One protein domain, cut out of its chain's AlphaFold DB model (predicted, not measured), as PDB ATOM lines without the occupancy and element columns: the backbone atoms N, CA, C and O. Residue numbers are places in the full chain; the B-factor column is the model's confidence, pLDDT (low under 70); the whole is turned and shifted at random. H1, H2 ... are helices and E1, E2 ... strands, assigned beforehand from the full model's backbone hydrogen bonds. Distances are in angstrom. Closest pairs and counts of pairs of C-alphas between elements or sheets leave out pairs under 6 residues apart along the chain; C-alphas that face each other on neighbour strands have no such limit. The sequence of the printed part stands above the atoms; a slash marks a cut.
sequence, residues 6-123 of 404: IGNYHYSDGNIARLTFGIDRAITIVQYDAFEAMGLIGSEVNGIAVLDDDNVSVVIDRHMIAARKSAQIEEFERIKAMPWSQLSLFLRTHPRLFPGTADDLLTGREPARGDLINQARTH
ATOM      1  N   ILE A   6     143.638 146.149 191.282       89.06
ATOM      2  CA  ILE A   6     143.377 146.329 189.847       89.06
ATOM      3  C   ILE A   6     142.822 147.732 189.609       89.06
ATOM      4  O   ILE A   6     141.858 148.136 190.259       89.06
ATOM      5  N   GLY A   7     143.424 148.504 188.701       86.69
ATOM      6  CA  GLY A   7     143.069 149.919 188.549       86.69
ATOM      7  C   GLY A   7     143.195 150.643 189.890       86.69
ATOM      8  O   GLY A   7     144.249 150.588 190.497       86.69
ATOM      9  N   ASN A   8     142.118 151.252 190.391       90.06
ATOM     10  CA  ASN A   8     142.083 151.921 191.702       90.06
ATOM     11  C   ASN A   8     141.468 151.064 192.827       90.06
ATOM     12  O   ASN A   8     141.171 151.576 193.905       90.06
ATOM     13  N   TYR A   9     141.236 149.774 192.589       93.75
ATOM     14  CA  TYR A   9     140.448 148.910 193.466       93.75
ATOM     15  C   TYR A   9     141.349 147.916 194.198       93.75
ATOM     16  O   TYR A   9     141.944 147.045 193.563       93.75
ATOM     17  N   HIS A  10     141.430 148.035 195.524       94.12
ATOM     18  CA  HIS A  10     142.157 147.106 196.399       94.12
ATOM     19  C   HIS A  10     141.212 146.005 196.867       94.12
ATOM     20  O   HIS A  10     140.117 146.301 197.350       94.12
ATOM     21  N   TYR A  11     141.611 144.745 196.742       93.50
ATOM     22  CA  TYR A  11     140.740 143.606 197.025       93.50
ATOM     23  C   TYR A  11     141.467 142.510 197.804       93.50
ATOM     24  O   TYR A  11     142.688 142.420 197.789       93.50
ATOM     25  N   SER A  12     140.706 141.670 198.502       91.50
ATOM     26  CA  SER A  12     141.227 140.444 199.119       91.50
ATOM     27  C   SER A  12     141.314 139.297 198.104       91.50
ATOM     28  O   SER A  12     140.512 139.232 197.172       91.50
ATOM     29  N   ASP A  13     142.238 138.355 198.306       88.38
ATOM     30  CA  ASP A  13     142.398 137.187 197.429       88.38
ATOM     31  C   ASP A  13     141.070 136.458 197.171       88.38
ATOM     32  O   ASP A  13     140.294 136.182 198.085       88.38
ATOM     33  N   GLY A  14     140.802 136.151 195.899       87.81
ATOM     34  CA  GLY A  14     139.560 135.510 195.455       87.81
ATOM     35  C   GLY A  14     138.396 136.464 195.149       87.81
ATOM     36  O   GLY A  14     137.448 136.045 194.488       87.81
ATOM     37  N   ASN A  15     138.481 137.748 195.514       94.12
ATOM     38  CA  ASN A  15     137.427 138.745 195.262       94.12
ATOM     39  C   ASN A  15     137.551 139.441 193.891       94.12
ATOM     40  O   ASN A  15     137.215 140.617 193.726       94.12
ATOM     41  N   ILE A  16     138.034 138.711 192.889       95.88
ATOM     42  CA  ILE A  16     138.146 139.161 191.500       95.88
ATOM     43  C   ILE A  16     137.707 138.031 190.570       95.88
ATOM     44  O   ILE A  16     138.077 136.872 190.751       95.88
ATOM     45  N   ALA A  17     136.903 138.363 189.564       96.31
ATOM     46  CA  ALA A  17     136.445 137.439 188.541       96.31
ATOM     47  C   ALA A  17     136.719 138.024 187.157       96.31
ATOM     48  O   ALA A  17     136.175 139.064 186.788       96.31
ATOM     49  N   ARG A  18     137.552 137.329 186.384       95.50
ATOM     50  CA  ARG A  18     137.847 137.651 184.987       95.50
ATOM     51  C   ARG A  18     136.949 136.807 184.094       95.50
ATOM     52  O   ARG A  18     137.153 135.603 183.970       95.50
ATOM     53  N   LEU A  19     135.928 137.432 183.524       96.44
ATOM     54  CA  LEU A  19     134.963 136.783 182.643       96.44
ATOM     55  C   LEU A  19     135.377 136.950 181.181       96.44
ATOM     56  O   LEU A  19     135.987 137.964 180.824       96.44
ATOM     57  N   THR A  20     135.008 135.969 180.360       96.12
ATOM     58  CA  THR A  20     135.196 135.989 178.906       96.12
ATOM     59  C   THR A  20     133.902 135.559 178.217       96.12
ATOM     60  O   THR A  20     133.282 134.573 178.617       96.12
ATOM     61  N   PHE A  21     133.492 136.291 177.183       95.44
ATOM     62  CA  PHE A  21     132.272 136.055 176.415       95.44
ATOM     63  C   PHE A  21     132.564 136.050 174.912       95.44
ATOM     64  O   PHE A  21     133.443 136.761 174.438       95.44
ATOM     65  N   GLY A  22     131.790 135.281 174.140       93.75
ATOM     66  CA  GLY A  22     131.918 135.260 172.680       93.75
ATOM     67  C   GLY A  22     133.349 134.965 172.216       93.75
ATOM     68  O   GLY A  22     133.961 134.004 172.674       93.75
ATOM     69  N   ILE A  23     133.861 135.797 171.302       93.00
ATOM     70  CA  ILE A  23     135.248 135.737 170.825       93.00
ATOM     71  C   ILE A  23     136.089 136.688 171.681       93.00
ATOM     72  O   ILE A  23     136.231 137.865 171.354       93.00
ATOM     73  N   ASP A  24     136.606 136.161 172.788       94.31
ATOM     74  CA  ASP A  24     137.551 136.817 173.698       94.31
ATOM     75  C   ASP A  24     137.075 138.124 174.360       94.31
ATOM     76  O   ASP A  24     137.892 138.803 174.965       94.31
ATOM     77  N   ARG A  25     135.785 138.493 174.324       95.56
ATOM     78  CA  ARG A  25     135.282 139.698 175.017       95.56
ATOM     79  C   ARG A  25     135.515 139.580 176.517       95.56
ATOM     80  O   ARG A  25     134.954 138.686 177.150       95.56
ATOM     81  N   ALA A  26     136.271 140.493 177.099       96.75
ATOM     82  CA  ALA A  26     136.764 140.400 178.459       96.75
ATOM     83  C   ALA A  26     136.146 141.461 179.378       96.75
ATOM     84  O   ALA A  26     136.235 142.664 179.138       96.75
ATOM     85  N   ILE A  27     135.541 140.992 180.472       96.94
ATOM     86  CA  ILE A  27     134.983 141.834 181.537       96.94
ATOM     87  C   ILE A  27     135.543 141.369 182.873       96.94
ATOM     88  O   ILE A  27     135.484 140.177 183.183       96.94
ATOM     89  N   THR A  28     136.043 142.292 183.686       97.25
ATOM     90  CA  THR A  28     136.502 141.994 185.043       97.25
ATOM     91  C   THR A  28     135.520 142.545 186.065       97.25
ATOM     92  O   THR A  28     135.132 143.707 186.015       97.25
ATOM     93  N   ILE A  29     135.131 141.710 187.023       97.38
ATOM     94  CA  ILE A  29     134.344 142.102 188.191       97.38
ATOM     95  C   ILE A  29     135.269 142.023 189.397       97.38
ATOM     96  O   ILE A  29     135.930 141.006 189.606       97.38
ATOM     97  N   VAL A  30     135.301 143.073 190.206       96.88
ATOM     98  CA  VAL A  30     136.092 143.108 191.436       96.88
ATOM     99  C   VAL A  30     135.202 143.505 192.600       96.88
ATOM    100  O   VAL A  30     134.496 144.512 192.531       96.88
ATOM    101  N   GLN A  31     135.230 142.711 193.665       96.56
ATOM    102  CA  GLN A  31     134.682 143.106 194.951       96.56
ATOM    103  C   GLN A  31     135.818 143.672 195.806       96.56
ATOM    104  O   GLN A  31     136.676 142.943 196.299       96.56
ATOM    105  N   TYR A  32     135.839 144.988 195.959       95.00
ATOM    106  CA  TYR A  32     136.955 145.706 196.555       95.00
ATOM    107  C   TYR A  32     136.670 146.126 197.997       95.00
ATOM    108  O   TYR A  32     135.535 146.431 198.377       95.00
ATOM    109  N   ASP A  33     137.734 146.122 198.793       92.19
ATOM    110  CA  ASP A  33     137.760 146.466 200.214       92.19
ATOM    111  C   ASP A  33     138.155 147.926 200.451       92.19
ATOM    112  O   ASP A  33     137.775 148.511 201.462       92.19
ATOM    113  N   ALA A  34     138.898 148.516 199.513       91.06
ATOM    114  CA  ALA A  34     139.282 149.918 199.546       91.06
ATOM    115  C   ALA A  34     139.421 150.488 198.130       91.06
ATOM    116  O   ALA A  34     139.676 149.760 197.163       91.06
ATOM    117  N   PHE A  35     139.292 151.807 198.023       91.38
ATOM    118  CA  PHE A  35     139.473 152.553 196.783       91.38
ATOM    119  C   PHE A  35     140.651 153.516 196.911       91.38
ATOM    120  O   PHE A  35     140.778 154.229 197.905       91.38
ATOM    121  N   GLU A  36     141.501 153.560 195.892       88.81
ATOM    122  CA  GLU A  36     142.629 154.479 195.823       88.81
ATOM    123  C   GLU A  36     142.292 155.697 194.965       88.81
ATOM    124  O   GLU A  36     142.021 155.589 193.768       88.81
ATOM    125  N   ALA A  37     142.343 156.877 195.571       81.62
ATOM    126  CA  ALA A  37     142.169 158.143 194.879       81.62
ATOM    127  C   ALA A  37     143.411 159.003 195.096       81.62
ATOM    128  O   ALA A  37     143.716 159.371 196.228       81.62
ATOM    129  N   MET A  38     144.119 159.347 194.017       74.00
ATOM    130  CA  MET A  38     145.299 160.227 194.072       74.00
ATOM    131  C   MET A  38     146.371 159.741 195.071       74.00
ATOM    132  O   MET A  38     146.947 160.536 195.809       74.00
ATOM    133  N   GLY A  39     146.604 158.426 195.131       71.00
ATOM    134  CA  GLY A  39     147.579 157.809 196.040       71.00
ATOM    135  C   GLY A  39     147.118 157.662 197.496       71.00
ATOM    136  O   GLY A  39     147.877 157.168 198.324       71.00
ATOM    137  N   LEU A  40     145.882 158.053 197.826       78.94
ATOM    138  CA  LEU A  40     145.281 157.837 199.143       78.94
ATOM    139  C   LEU A  40     144.330 156.639 199.095       78.94
ATOM    140  O   LEU A  40     143.397 156.616 198.293       78.94
ATOM    141  N   ILE A  41     144.563 155.656 199.966       86.12
ATOM    142  CA  ILE A  41     143.740 154.447 200.078       86.12
ATOM    143  C   ILE A  41     142.642 154.691 201.120       86.12
ATOM    144  O   ILE A  41     142.925 154.758 202.317       86.12
ATOM    145  N   GLY A  42     141.399 154.813 200.657       84.00
ATOM    146  CA  GLY A  42     140.211 154.949 201.500       84.00
ATOM    147  C   GLY A  42     139.489 153.613 201.660       84.00
ATOM    148  O   GLY A  42     138.865 153.119 200.716       84.00
ATOM    149  N   SER A  43     139.562 153.012 202.850       81.62
ATOM    150  CA  SER A  43     138.866 151.754 203.181       81.62
ATOM    151  C   SER A  43     137.374 151.941 203.481       81.62
ATOM    152  O   SER A  43     136.608 150.978 203.536       81.62
ATOM    153  N   GLU A  44     136.925 153.185 203.634       80.38
ATOM    154  CA  GLU A  44     135.515 153.549 203.758       80.38
ATOM    155  C   GLU A  44     134.738 153.377 202.445       80.38
ATOM    156  O   GLU A  44     133.510 153.252 202.458       80.38
ATOM    157  N   VAL A  45     135.443 153.340 201.311       85.69
ATOM    158  CA  VAL A  45     134.866 153.117 199.986       85.69
ATOM    159  C   VAL A  45     135.117 151.663 199.585       85.69
ATOM    160  O   VAL A  45     136.179 151.315 199.080       85.69
ATOM    161  N   ASN A  46     134.108 150.819 199.806       90.25
ATOM    162  CA  ASN A  46     134.078 149.408 199.409       90.25
ATOM    163  C   ASN A  46     132.861 149.106 198.525       90.25
ATOM    164  O   ASN A  46     131.906 149.889 198.471       90.25
ATOM    165  N   GLY A  47     132.874 147.962 197.846       95.25
ATOM    166  CA  GLY A  47     131.754 147.532 197.016       95.25
ATOM    167  C   GLY A  47     132.184 146.631 195.873       95.25
ATOM    168  O   GLY A  47     133.135 145.865 195.987       95.25
ATOM    169  N   ILE A  48     131.450 146.711 194.767       97.31
ATOM    170  CA  ILE A  48     131.720 145.969 193.537       97.31
ATOM    171  C   ILE A  48     131.913 146.966 192.392       97.31
ATOM    172  O   ILE A  48     131.125 147.905 192.232       97.31
ATOM    173  N   ALA A  49     132.950 146.748 191.591       97.00
ATOM    174  CA  ALA A  49     133.170 147.434 190.325       97.00
ATOM    175  C   ALA A  49     133.166 146.430 189.167       97.00
ATOM    176  O   ALA A  49     133.533 145.262 189.326       97.00
ATOM    177  N   VAL A  50     132.743 146.910 188.000       97.25
ATOM    178  CA  VAL A  50     132.805 146.181 186.733       97.25
ATOM    179  C   VAL A  50     133.661 146.986 185.769       97.25
ATOM    180  O   VAL A  50     133.392 148.166 185.528       97.25
ATOM    181  N   LEU A  51     134.689 146.340 185.236       96.19
ATOM    182  CA  LEU A  51     135.696 146.904 184.351       96.19
ATOM    183  C   LEU A  51     135.592 146.237 182.983       96.19
ATOM    184  O   LEU A  51     135.422 145.022 182.880       96.19
ATOM    185  N   ASP A  52     135.711 147.049 181.945       95.38
ATOM    186  CA  ASP A  52     135.818 146.603 180.567       95.38
ATOM    187  C   ASP A  52     137.302 146.512 180.210       95.38
ATOM    188  O   ASP A  52     137.971 147.539 180.063       95.38
ATOM    189  N   ASP A  53     137.818 145.287 180.112       94.06
ATOM    190  CA  ASP A  53     139.235 145.038 179.843       94.06
ATOM    191  C   ASP A  53     139.616 145.396 178.401       94.06
ATOM    192  O   ASP A  53     140.742 145.816 178.151       94.06
ATOM    193  N   ASP A  54     138.676 145.281 177.462       93.50
ATOM    194  CA  ASP A  54     138.914 145.558 176.042       93.50
ATOM    195  C   ASP A  54     138.952 147.054 175.733       93.50
ATOM    196  O   ASP A  54     139.612 147.472 174.787       93.50
ATOM    197  N   ASN A  55     138.268 147.871 176.536       90.69
ATOM    198  CA  ASN A  55     138.262 149.332 176.402       90.69
ATOM    199  C   ASN A  55     139.062 150.037 177.509       90.69
ATOM    200  O   ASN A  55     139.154 151.263 177.512       90.69
ATOM    201  N   VAL A  56     139.618 149.277 178.461       89.19
ATOM    202  CA  VAL A  56     140.345 149.758 179.653       89.19
ATOM    203  C   VAL A  56     139.584 150.886 180.342       89.19
ATOM    204  O   VAL A  56     140.079 151.993 180.561       89.19
ATOM    205  N   SER A  57     138.324 150.596 180.643       90.69
ATOM    206  CA  SER A  57     137.390 151.565 181.200       90.69
ATOM    207  C   SER A  57     136.593 150.971 182.353       90.69
ATOM    208  O   SER A  57     136.436 149.757 182.493       90.69
ATOM    209  N   VAL A  58     136.096 151.851 183.216       93.44
ATOM    210  CA  VAL A  58     135.155 151.480 184.271       93.44
ATOM    211  C   VAL A  58     133.755 151.493 183.666       93.44
ATOM    212  O   VAL A  58     133.354 152.501 183.094       93.44
ATOM    213  N   VAL A  59     133.004 150.401 183.819       96.06
ATOM    214  CA  VAL A  59     131.602 150.305 183.375       96.06
ATOM    215  C   VAL A  59     130.663 150.694 184.510       96.06
ATOM    216  O   VAL A  59     129.736 151.481 184.327       96.06
ATOM    217  N   ILE A  60     130.914 150.156 185.705       95.38
ATOM    218  CA  ILE A  60     130.200 150.487 186.941       95.38
ATOM    219  C   ILE A  60     131.215 150.580 188.070       95.38
ATOM    220  O   ILE A  60     132.091 149.727 188.195       95.38
ATOM    221  N   ASP A  61     131.023 151.561 188.946       93.81
ATOM    222  CA  ASP A  61     131.722 151.662 190.225       93.81
ATOM    223  C   ASP A  61     130.719 151.888 191.367       93.81
ATOM    224  O   ASP A  61     129.639 152.469 191.179       93.81
ATOM    225  N   ARG A  62     131.117 151.475 192.572       92.25
ATOM    226  CA  ARG A  62     130.417 151.632 193.854       92.25
ATOM    227  C   ARG A  62     129.072 150.920 193.899       92.25
ATOM    228  O   ARG A  62     128.140 151.392 194.556       92.25
ATOM    229  N   HIS A  63     128.947 149.795 193.198       95.44
ATOM    230  CA  HIS A  63     127.800 148.915 193.387       95.44
ATOM    231  C   HIS A  63     127.856 148.315 194.794       95.44
ATOM    232  O   HIS A  63     128.926 147.924 195.257       95.44
ATOM    233  N   MET A  64     126.719 148.268 195.489       94.19
ATOM    234  CA  MET A  64     126.616 147.757 196.867       94.19
ATOM    235  C   MET A  64     127.513 148.466 197.905       94.19
ATOM    236  O   MET A  64     127.862 147.872 198.931       94.19
ATOM    237  N   ILE A  65     127.866 149.737 197.679       90.31
ATOM    238  CA  ILE A  65     128.576 150.535 198.688       90.31
ATOM    239  C   ILE A  65     127.775 150.589 199.998       90.31
ATOM    240  O   ILE A  65     126.547 150.689 199.978       90.31
ATOM    241  N   ALA A  66     128.467 150.487 201.136       83.00
ATOM    242  CA  ALA A  66     127.889 150.427 202.486       83.00
ATOM    243  C   ALA A  66     126.987 149.208 202.788       83.00
ATOM    244  O   ALA A  66     126.466 149.089 203.901       83.00
ATOM    245  N   ALA A  67     126.814 148.275 201.845       88.62
ATOM    246  CA  ALA A  67     126.189 146.992 202.139       88.62
ATOM    247  C   ALA A  67     127.087 146.148 203.057       88.62
ATOM    248  O   ALA A  67     128.306 146.306 203.109       88.62
ATOM    249  N   ARG A  68     126.483 145.200 203.782       91.06
ATOM    250  CA  ARG A  68     127.254 144.234 204.578       91.06
ATOM    251  C   ARG A  68     128.117 143.375 203.651       91.06
ATOM    252  O   ARG A  68     127.642 142.949 202.601       91.06
ATOM    253  N   LYS A  69     129.336 143.041 204.086       89.62
ATOM    254  CA  LYS A  69     130.296 142.236 203.309       89.62
ATOM    255  C   LYS A  69     129.695 140.925 202.784       89.62
ATOM    256  O   LYS A  69     129.925 140.583 201.632       89.62
ATOM    257  N   SER A  70     128.873 140.231 203.577       92.81
ATOM    258  CA  SER A  70     128.193 138.999 203.141       92.81
ATOM    259  C   SER A  70     127.257 139.225 201.948       92.81
ATOM    260  O   SER A  70     127.286 138.454 200.999       92.81
ATOM    261  N   ALA A  71     126.491 140.320 201.953       95.31
ATOM    262  CA  ALA A  71     125.600 140.673 200.849       95.31
ATOM    263  C   ALA A  71     126.382 141.083 199.591       95.31
ATOM    264  O   ALA A  71     125.955 140.797 198.479       95.31
ATOM    265  N   GLN A  72     127.543 141.727 199.755       94.88
ATOM    266  CA  GLN A  72     128.439 142.007 198.631       94.88
ATOM    267  C   GLN A  72     129.024 140.723 198.034       94.88
ATOM    268  O   GLN A  72     129.125 140.628 196.819       94.88
ATOM    269  N   ILE A  73     129.383 139.734 198.858       94.81
ATOM    270  CA  ILE A  73     129.886 138.437 198.380       94.81
ATOM    271  C   ILE A  73     128.793 137.689 197.602       94.81
ATOM    272  O   ILE A  73     129.048 137.209 196.502       94.81
ATOM    273  N   GLU A  74     127.569 137.634 198.135       96.69
ATOM    274  CA  GLU A  74     126.423 137.024 197.444       96.69
ATOM    275  C   GLU A  74     126.151 137.700 196.093       96.69
ATOM    276  O   GLU A  74     125.951 137.026 195.082       96.69
ATOM    277  N   GLU A  75     126.192 139.032 196.058       97.50
ATOM    278  CA  GLU A  75     125.996 139.797 194.830       97.50
ATOM    279  C   GLU A  75     127.149 139.611 193.835       97.50
ATOM    280  O   GLU A  75     126.909 139.464 192.638       97.50
ATOM    281  N   PHE A  76     128.395 139.565 194.309       97.50
ATOM    282  CA  PHE A  76     129.567 139.289 193.482       97.50
ATOM    283  C   PHE A  76     129.460 137.919 192.803       97.50
ATOM    284  O   PHE A  76     129.589 137.834 191.581       97.50
ATOM    285  N   GLU A  77     129.141 136.864 193.562       97.69
ATOM    286  CA  GLU A  77     128.946 135.521 193.003       97.69
ATOM    287  C   GLU A  77     127.753 135.474 192.036       97.69
ATOM    288  O   GLU A  77     127.823 134.813 190.996       97.69
ATOM    289  N   ARG A  78     126.685 136.239 192.304       97.81
ATOM    290  CA  ARG A  78     125.546 136.367 191.383       97.81
ATOM    291  C   ARG A  78     125.947 137.004 190.052       97.81
ATOM    292  O   ARG A  78     125.575 136.470 189.010       97.81
ATOM    293  N   ILE A  79     126.671 138.128 190.064       97.69
ATOM    294  CA  ILE A  79     127.092 138.834 188.837       97.69
ATOM    295  C   ILE A  79     128.100 137.983 188.058       97.69
ATOM    296  O   ILE A  79     127.971 137.832 186.844       97.69
ATOM    297  N   LYS A  80     129.058 137.362 188.751       97.19
ATOM    298  CA  LYS A  80     130.053 136.445 188.175       97.19
ATOM    299  C   LYS A  80     129.421 135.271 187.422       97.19
ATOM    300  O   LYS A  80     129.963 134.839 186.410       97.19
ATOM    301  N   ALA A  81     128.284 134.767 187.897       97.44
ATOM    302  CA  ALA A  81     127.562 133.662 187.269       97.44
ATOM    303  C   ALA A  81     126.640 134.087 186.106       97.44
ATOM    304  O   ALA A  81     126.004 133.227 185.489       97.44
ATOM    305  N   MET A  82     126.523 135.385 185.798       97.50
ATOM    306  CA  MET A  82     125.606 135.854 184.759       97.50
ATOM    307  C   MET A  82     126.079 135.467 183.352       97.50
ATOM    308  O   MET A  82     127.202 135.798 182.965       97.50
ATOM    309  N   PRO A  83     125.206 134.880 182.512       95.69
ATOM    310  CA  PRO A  83     125.449 134.847 181.079       95.69
ATOM    311  C   PRO A  83     125.389 136.265 180.498       95.69
ATOM    312  O   PRO A  83     124.750 137.160 181.058       95.69
ATOM    313  N   TRP A  84     125.984 136.455 179.319       95.19
ATOM    314  CA  TRP A  84     126.086 137.758 178.651       95.19
ATOM    315  C   TRP A  84     124.767 138.542 178.574       95.19
ATOM    316  O   TRP A  84     124.725 139.741 178.848       95.19
ATOM    317  N   SER A  85     123.661 137.874 178.238       93.81
ATOM    318  CA  SER A  85     122.346 138.519 178.128       93.81
ATOM    319  C   SER A  85     121.851 139.098 179.458       93.81
ATOM    320  O   SER A  85     121.205 140.147 179.471       93.81
ATOM    321  N   GLN A  86     122.173 138.445 180.578       95.88
ATOM    322  CA  GLN A  86     121.842 138.926 181.917       95.88
ATOM    323  C   GLN A  86     122.825 139.998 182.382       95.88
ATOM    324  O   GLN A  86     122.385 141.016 182.912       95.88
ATOM    325  N   LEU A  87     124.125 139.803 182.133       95.75
ATOM    326  CA  LEU A  87     125.153 140.771 182.503       95.75
ATOM    327  C   LEU A  87     124.937 142.100 181.774       95.75
ATOM    328  O   LEU A  87     124.795 143.129 182.420       95.75
ATOM    329  N   SER A  88     124.809 142.089 180.447       94.88
ATOM    330  CA  SER A  88     124.551 143.308 179.666       94.88
ATOM    331  C   SER A  88     123.266 144.022 180.100       94.88
ATOM    332  O   SER A  88     123.226 145.250 180.122       94.88
ATOM    333  N   LEU A  89     122.209 143.284 180.475       95.38
ATOM    334  CA  LEU A  89     120.972 143.876 180.998       95.38
ATOM    335  C   LEU A  89     121.197 144.530 182.357       95.38
ATOM    336  O   LEU A  89     120.768 145.668 182.559       95.38
ATOM    337  N   PHE A  90     121.875 143.829 183.263       95.94
ATOM    338  CA  PHE A  90     122.261 144.365 184.560       95.94
ATOM    339  C   PHE A  90     123.070 145.655 184.394       95.94
ATOM    340  O   PHE A  90     122.721 146.661 185.004       95.94
ATOM    341  N   LEU A  91     124.075 145.657 183.514       95.50
ATOM    342  CA  LEU A  91     124.951 146.805 183.304       95.50
ATOM    343  C   LEU A  91     124.201 148.009 182.720       95.50
ATOM    344  O   LEU A  91     124.209 149.081 183.322       95.50
ATOM    345  N   ARG A  92     123.485 147.840 181.599       93.69
ATOM    346  CA  ARG A  92     122.819 148.967 180.911       93.69
ATOM    347  C   ARG A  92     121.672 149.600 181.700       93.69
ATOM    348  O   ARG A  92     121.290 150.731 181.425       93.69
ATOM    349  N   THR A  93     121.083 148.860 182.640       94.75
ATOM    350  CA  THR A  93     120.007 149.366 183.511       94.75
ATOM    351  C   THR A  93     120.529 149.883 184.848       94.75
ATOM    352  O   THR A  93     119.748 150.393 185.655       94.75
ATOM    353  N   HIS A  94     121.838 149.782 185.093       96.12
ATOM    354  CA  HIS A  94     122.418 150.174 186.360       96.12
ATOM    355  C   HIS A  94     122.461 151.709 186.509       96.12
ATOM    356  O   HIS A  94     123.008 152.393 185.642       96.12
ATOM    357  N   PRO A  95     121.991 152.283 187.635       93.69
ATOM    358  CA  PRO A  95     121.978 153.736 187.853       93.69
ATOM    359  C   PRO A  95     123.352 154.422 187.814       93.69
ATOM    360  O   PRO A  95     123.427 155.640 187.694       93.69
ATOM    361  N   ARG A  96     124.435 153.652 187.975       93.50
ATOM    362  CA  ARG A  96     125.826 154.141 187.995       93.50
ATOM    363  C   ARG A  96     126.636 153.745 186.758       93.50
ATOM    364  O   ARG A  96     127.858 153.681 186.840       93.50
ATOM    365  N   LEU A  97     125.967 153.410 185.660       93.69
ATOM    366  CA  LEU A  97     126.633 153.134 184.391       93.69
ATOM    367  C   LEU A  97     127.480 154.342 183.960       93.69
ATOM    368  O   LEU A  97     126.987 155.471 183.932       93.69
ATOM    369  N   PHE A  98     128.748 154.108 183.634       91.38
ATOM    370  CA  PHE A  98     129.658 155.168 183.214       91.38
ATOM    371  C   PHE A  98     129.360 155.635 181.777       91.38
ATOM    372  O   PHE A  98     129.118 154.808 180.887       91.38
ATOM    373  N   PRO A  99     129.409 156.955 181.511       85.38
ATOM    374  CA  PRO A  99     129.364 157.481 180.151       85.38
ATOM    375  C   PRO A  99     130.506 156.915 179.299       85.38
ATOM    376  O   PRO A  99     131.628 156.784 179.779       85.38
ATOM    377  N   GLY A 100     130.224 156.608 178.031       83.44
ATOM    378  CA  GLY A 100     131.222 156.040 177.116       83.44
ATOM    379  C   GLY A 100     131.403 154.523 177.224       83.44
ATOM    380  O   GLY A 100     132.313 153.989 176.602       83.44
ATOM    381  N   THR A 101     130.535 153.824 177.967       91.19
ATOM    382  CA  THR A 101     130.469 152.353 177.943       91.19
ATOM    383  C   THR A 101     130.275 151.844 176.505       91.19
ATOM    384  O   THR A 101     129.500 152.425 175.742       91.19
ATOM    385  N   ALA A 102     130.956 150.753 176.148       91.19
ATOM    386  CA  ALA A 102     130.908 150.154 174.815       91.19
ATOM    387  C   ALA A 102     129.484 149.772 174.353       91.19
ATOM    388  O   ALA A 102     128.636 149.358 175.148       91.19
ATOM    389  N   ASP A 103     129.222 149.888 173.046       90.75
ATOM    390  CA  ASP A 103     127.878 149.734 172.458       90.75
ATOM    391  C   ASP A 103     127.270 148.334 172.658       90.75
ATOM    392  O   ASP A 103     126.059 148.196 172.855       90.75
ATOM    393  N   ASP A 104     128.088 147.281 172.668       91.88
ATOM    394  CA  ASP A 104     127.628 145.904 172.885       91.88
ATOM    395  C   ASP A 104     127.040 145.709 174.295       91.88
ATOM    396  O   ASP A 104     125.997 145.067 174.459       91.88
ATOM    397  N   LEU A 105     127.640 146.356 175.299       90.88
ATOM    398  CA  LEU A 105     127.137 146.396 176.673       90.88
ATOM    399  C   LEU A 105     125.857 147.240 176.795       90.88
ATOM    400  O   LEU A 105     124.950 146.869 177.545       90.88
ATOM    401  N   LEU A 106     125.751 148.341 176.042       86.75
ATOM    402  CA  LEU A 106     124.584 149.237 176.060       86.75
ATOM    403  C   LEU A 106     123.358 148.634 175.374       86.75
ATOM    404  O   LEU A 106     122.229 148.781 175.851       86.75
ATOM    405  N   THR A 107     123.565 147.958 174.250       84.88
ATOM    406  CA  THR A 107     122.480 147.437 173.412       84.88
ATOM    407  C   THR A 107     122.055 146.026 173.809       84.88
ATOM    408  O   THR A 107     120.930 145.623 173.509       84.88
ATOM    409  N   GLY A 108     122.923 145.270 174.494       76.88
ATOM    410  CA  GLY A 108     122.679 143.865 174.823       76.88
ATOM    411  C   GLY A 108     122.658 142.949 173.598       76.88
ATOM    412  O   GLY A 108     122.046 141.880 173.649       76.88
ATOM    413  N   ARG A 109     123.279 143.390 172.495       84.69
ATOM    414  CA  ARG A 109     123.550 142.570 171.305       84.69
ATOM    415  C   ARG A 109     124.587 141.494 171.632       84.69
ATOM    416  O   ARG A 109     124.998 141.348 172.779       84.69
ATOM    417  N   GLU A 110     124.983 140.706 170.639       92.19
ATOM    418  CA  GLU A 110     126.089 139.761 170.802       92.19
ATOM    419  C   GLU A 110     127.360 140.471 171.311       92.19
ATOM    420  O   GLU A 110     127.566 141.640 170.969       92.19
ATOM    421  N   PRO A 111     128.191 139.795 172.133       93.75
ATOM    422  CA  PRO A 111     129.448 140.367 172.601       93.75
ATOM    423  C   PRO A 111     130.311 140.806 171.420       93.75
ATOM    424  O   PRO A 111     130.456 140.057 170.448       93.75
ATOM    425  N   ALA A 112     130.911 141.993 171.514       94.00
ATOM    426  CA  ALA A 112     131.927 142.403 170.553       94.00
ATOM    427  C   ALA A 112     133.131 141.444 170.602       94.00
ATOM    428  O   ALA A 112     133.316 140.700 171.562       94.00
ATOM    429  N   ARG A 113     133.977 141.458 169.571       94.06
ATOM    430  CA  ARG A 113     135.259 140.746 169.637       94.06
ATOM    431  C   ARG A 113     136.178 141.444 170.646       94.06
ATOM    432  O   ARG A 113     136.244 142.669 170.640       94.06
ATOM    433  N   GLY A 114     136.882 140.671 171.468       93.69
ATOM    434  CA  GLY A 114     137.852 141.200 172.427       93.69
ATOM    435  C   GLY A 114     139.072 141.862 171.774       93.69
ATOM    436  O   GLY A 114     139.494 141.479 170.677       93.69
ATOM    437  N   ASP A 115     139.653 142.834 172.474       94.31
ATOM    438  CA  ASP A 115     140.936 143.471 172.173       94.31
ATOM    439  C   ASP A 115     142.016 142.877 173.086       94.31
ATOM    440  O   ASP A 115     142.227 143.304 174.224       94.31
ATOM    441  N   LEU A 116     142.731 141.881 172.561       94.44
ATOM    442  CA  LEU A 116     143.761 141.164 173.308       94.44
ATOM    443  C   LEU A 116     144.906 142.069 173.786       94.44
ATOM    444  O   LEU A 116     145.512 141.765 174.807       94.44
ATOM    445  N   ILE A 117     145.212 143.175 173.098       93.00
ATOM    446  CA  ILE A 117     146.281 144.095 173.520       93.00
ATOM    447  C   ILE A 117     145.837 144.872 174.763       93.00
ATOM    448  O   ILE A 117     146.590 144.972 175.735       93.00
ATOM    449  N   ASN A 118     144.603 145.377 174.771       92.25
ATOM    450  CA  ASN A 118     144.054 146.068 175.937       92.25
ATOM    451  C   ASN A 118     143.852 145.116 177.125       92.25
ATOM    452  O   ASN A 118     144.220 145.463 178.248       92.25
ATOM    453  N   GLN A 119     143.409 143.881 176.879       92.94
ATOM    454  CA  GLN A 119     143.362 142.838 177.907       92.94
ATOM    455  C   GLN A 119     144.741 142.540 178.499       92.94
ATOM    456  O   GLN A 119     144.898 142.426 179.717       92.94
ATOM    457  N   ALA A 120     145.767 142.445 177.651       90.50
ATOM    458  CA  ALA A 120     147.135 142.256 178.108       90.50
ATOM    459  C   ALA A 120     147.558 143.408 179.036       90.50
ATOM    460  O   ALA A 120     148.217 143.166 180.054       90.50
ATOM    461  N   ARG A 121     147.179 144.649 178.695       87.19
ATOM    462  CA  ARG A 121     147.447 145.859 179.489       87.19
ATOM    463  C   ARG A 121     146.762 145.839 180.853       87.19
ATOM    464  O   ARG A 121     147.333 146.347 181.808       87.19
ATOM    465  N   THR A 122     145.596 145.207 180.985       86.44
ATOM    466  CA  THR A 122     144.932 145.004 182.288       86.44
ATOM    467  C   THR A 122     145.438 143.767 183.045       86.44
ATOM    468  O   THR A 122     144.802 143.302 183.996       86.44
ATOM    469  N   HIS A 123     146.612 143.249 182.663       85.31
ATOM    470  CA  HIS A 123     147.259 142.070 183.243       85.31
ATOM    471  C   HIS A 123     146.425 140.788 183.120       85.31
ATOM    472  O   HIS A 123     146.458 139.930 184.009       85.31
TER     473      HIS A 123
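Overview. This is residues 6 to 123 of the 404 residues of an uncharacterized protein of Bosea sp. ANAM02 (UniProt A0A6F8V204). What would one see first? A twisted sheet of four strands, E1 E2 E5 E6, has the helices H1 and H2 over one face, making two layers, while the small hairpin E3 and E4 lies at one end of the longest axis. The short helix H3 packs on H2, and H4 only grazes the sheet. What is the make-up? The printed part has 118 residues, with six named strands followed by four named helices; the class is mixed, and the sheet, in the order E1 E2 E5 E6, is antiparallel throughout. How large is it? It is compact, with a radius of gyration of the C-alphas of 13.6 A and spans of 36 by 27 by 26 A.

Along the chain. Where do the strands run? E1 is residues 16 to 21, 16.5 A long, from C-alpha 16 at (138.146, 139.161, 191.500); E2 is residues 25 to 32, 22.4 A. E3 is residues 34 to 37 and E4 residues 40 to 42; E5 is residues 47 to 52, 17.0 A, and E6 residues 57 to 63, 15.7 A. Where are the helices? H1 is residues 69 to 80, 16.2 A, and H2 residues 84 to 92, 11.9 A. H3 is residues 103 to 107, and H4 is residues 116 to 121, ending with C-alpha 121 at (147.447, 145.859, 179.489).

Arrangement. How are the strands joined? E1 and E2 are a hairpin, with N 17 and O 29 2.8 A apart; E2 and E5 have N 28 and O 51 at 2.9 A, and the hairpin E5 and E6 has N 48 and O 63 at 2.8 A, each within hydrogen-bond range. In the hairpin E3 and E4, N 37 and O 40 are 2.9 A apart, and residues 9 to 10 pair antiparallel with residues 34 to 35 of E3. How do the helices stand? H1 is on the sheet at a height of 8.7 A, along the strands at 2 degrees to E2 on the local plane; its closest C-alphas to E2 are Phe 76 and Gln 31, 6.5 A. H2, on the same face, has a height of 8.2 A and touches H3, closest at the C-alphas of Ser 88 and Leu 105, 5.0 A. H4 only grazes the sheet with residues 116 to 119. Are the helix backbones complete? In H1, H2, H3 and H4 every O i to N i+4 pair is within hydrogen-bond range.

Size, cuts and confidence. How far does it reach? The two C-alphas farthest apart, those of Leu 40 and Glu 110, are 38.7 A apart. Is anything missing or uncertain? The printed part has no cut, no link is long, and no printed residue is under 70 in pLDDT; the mean of the printed part is 92.1.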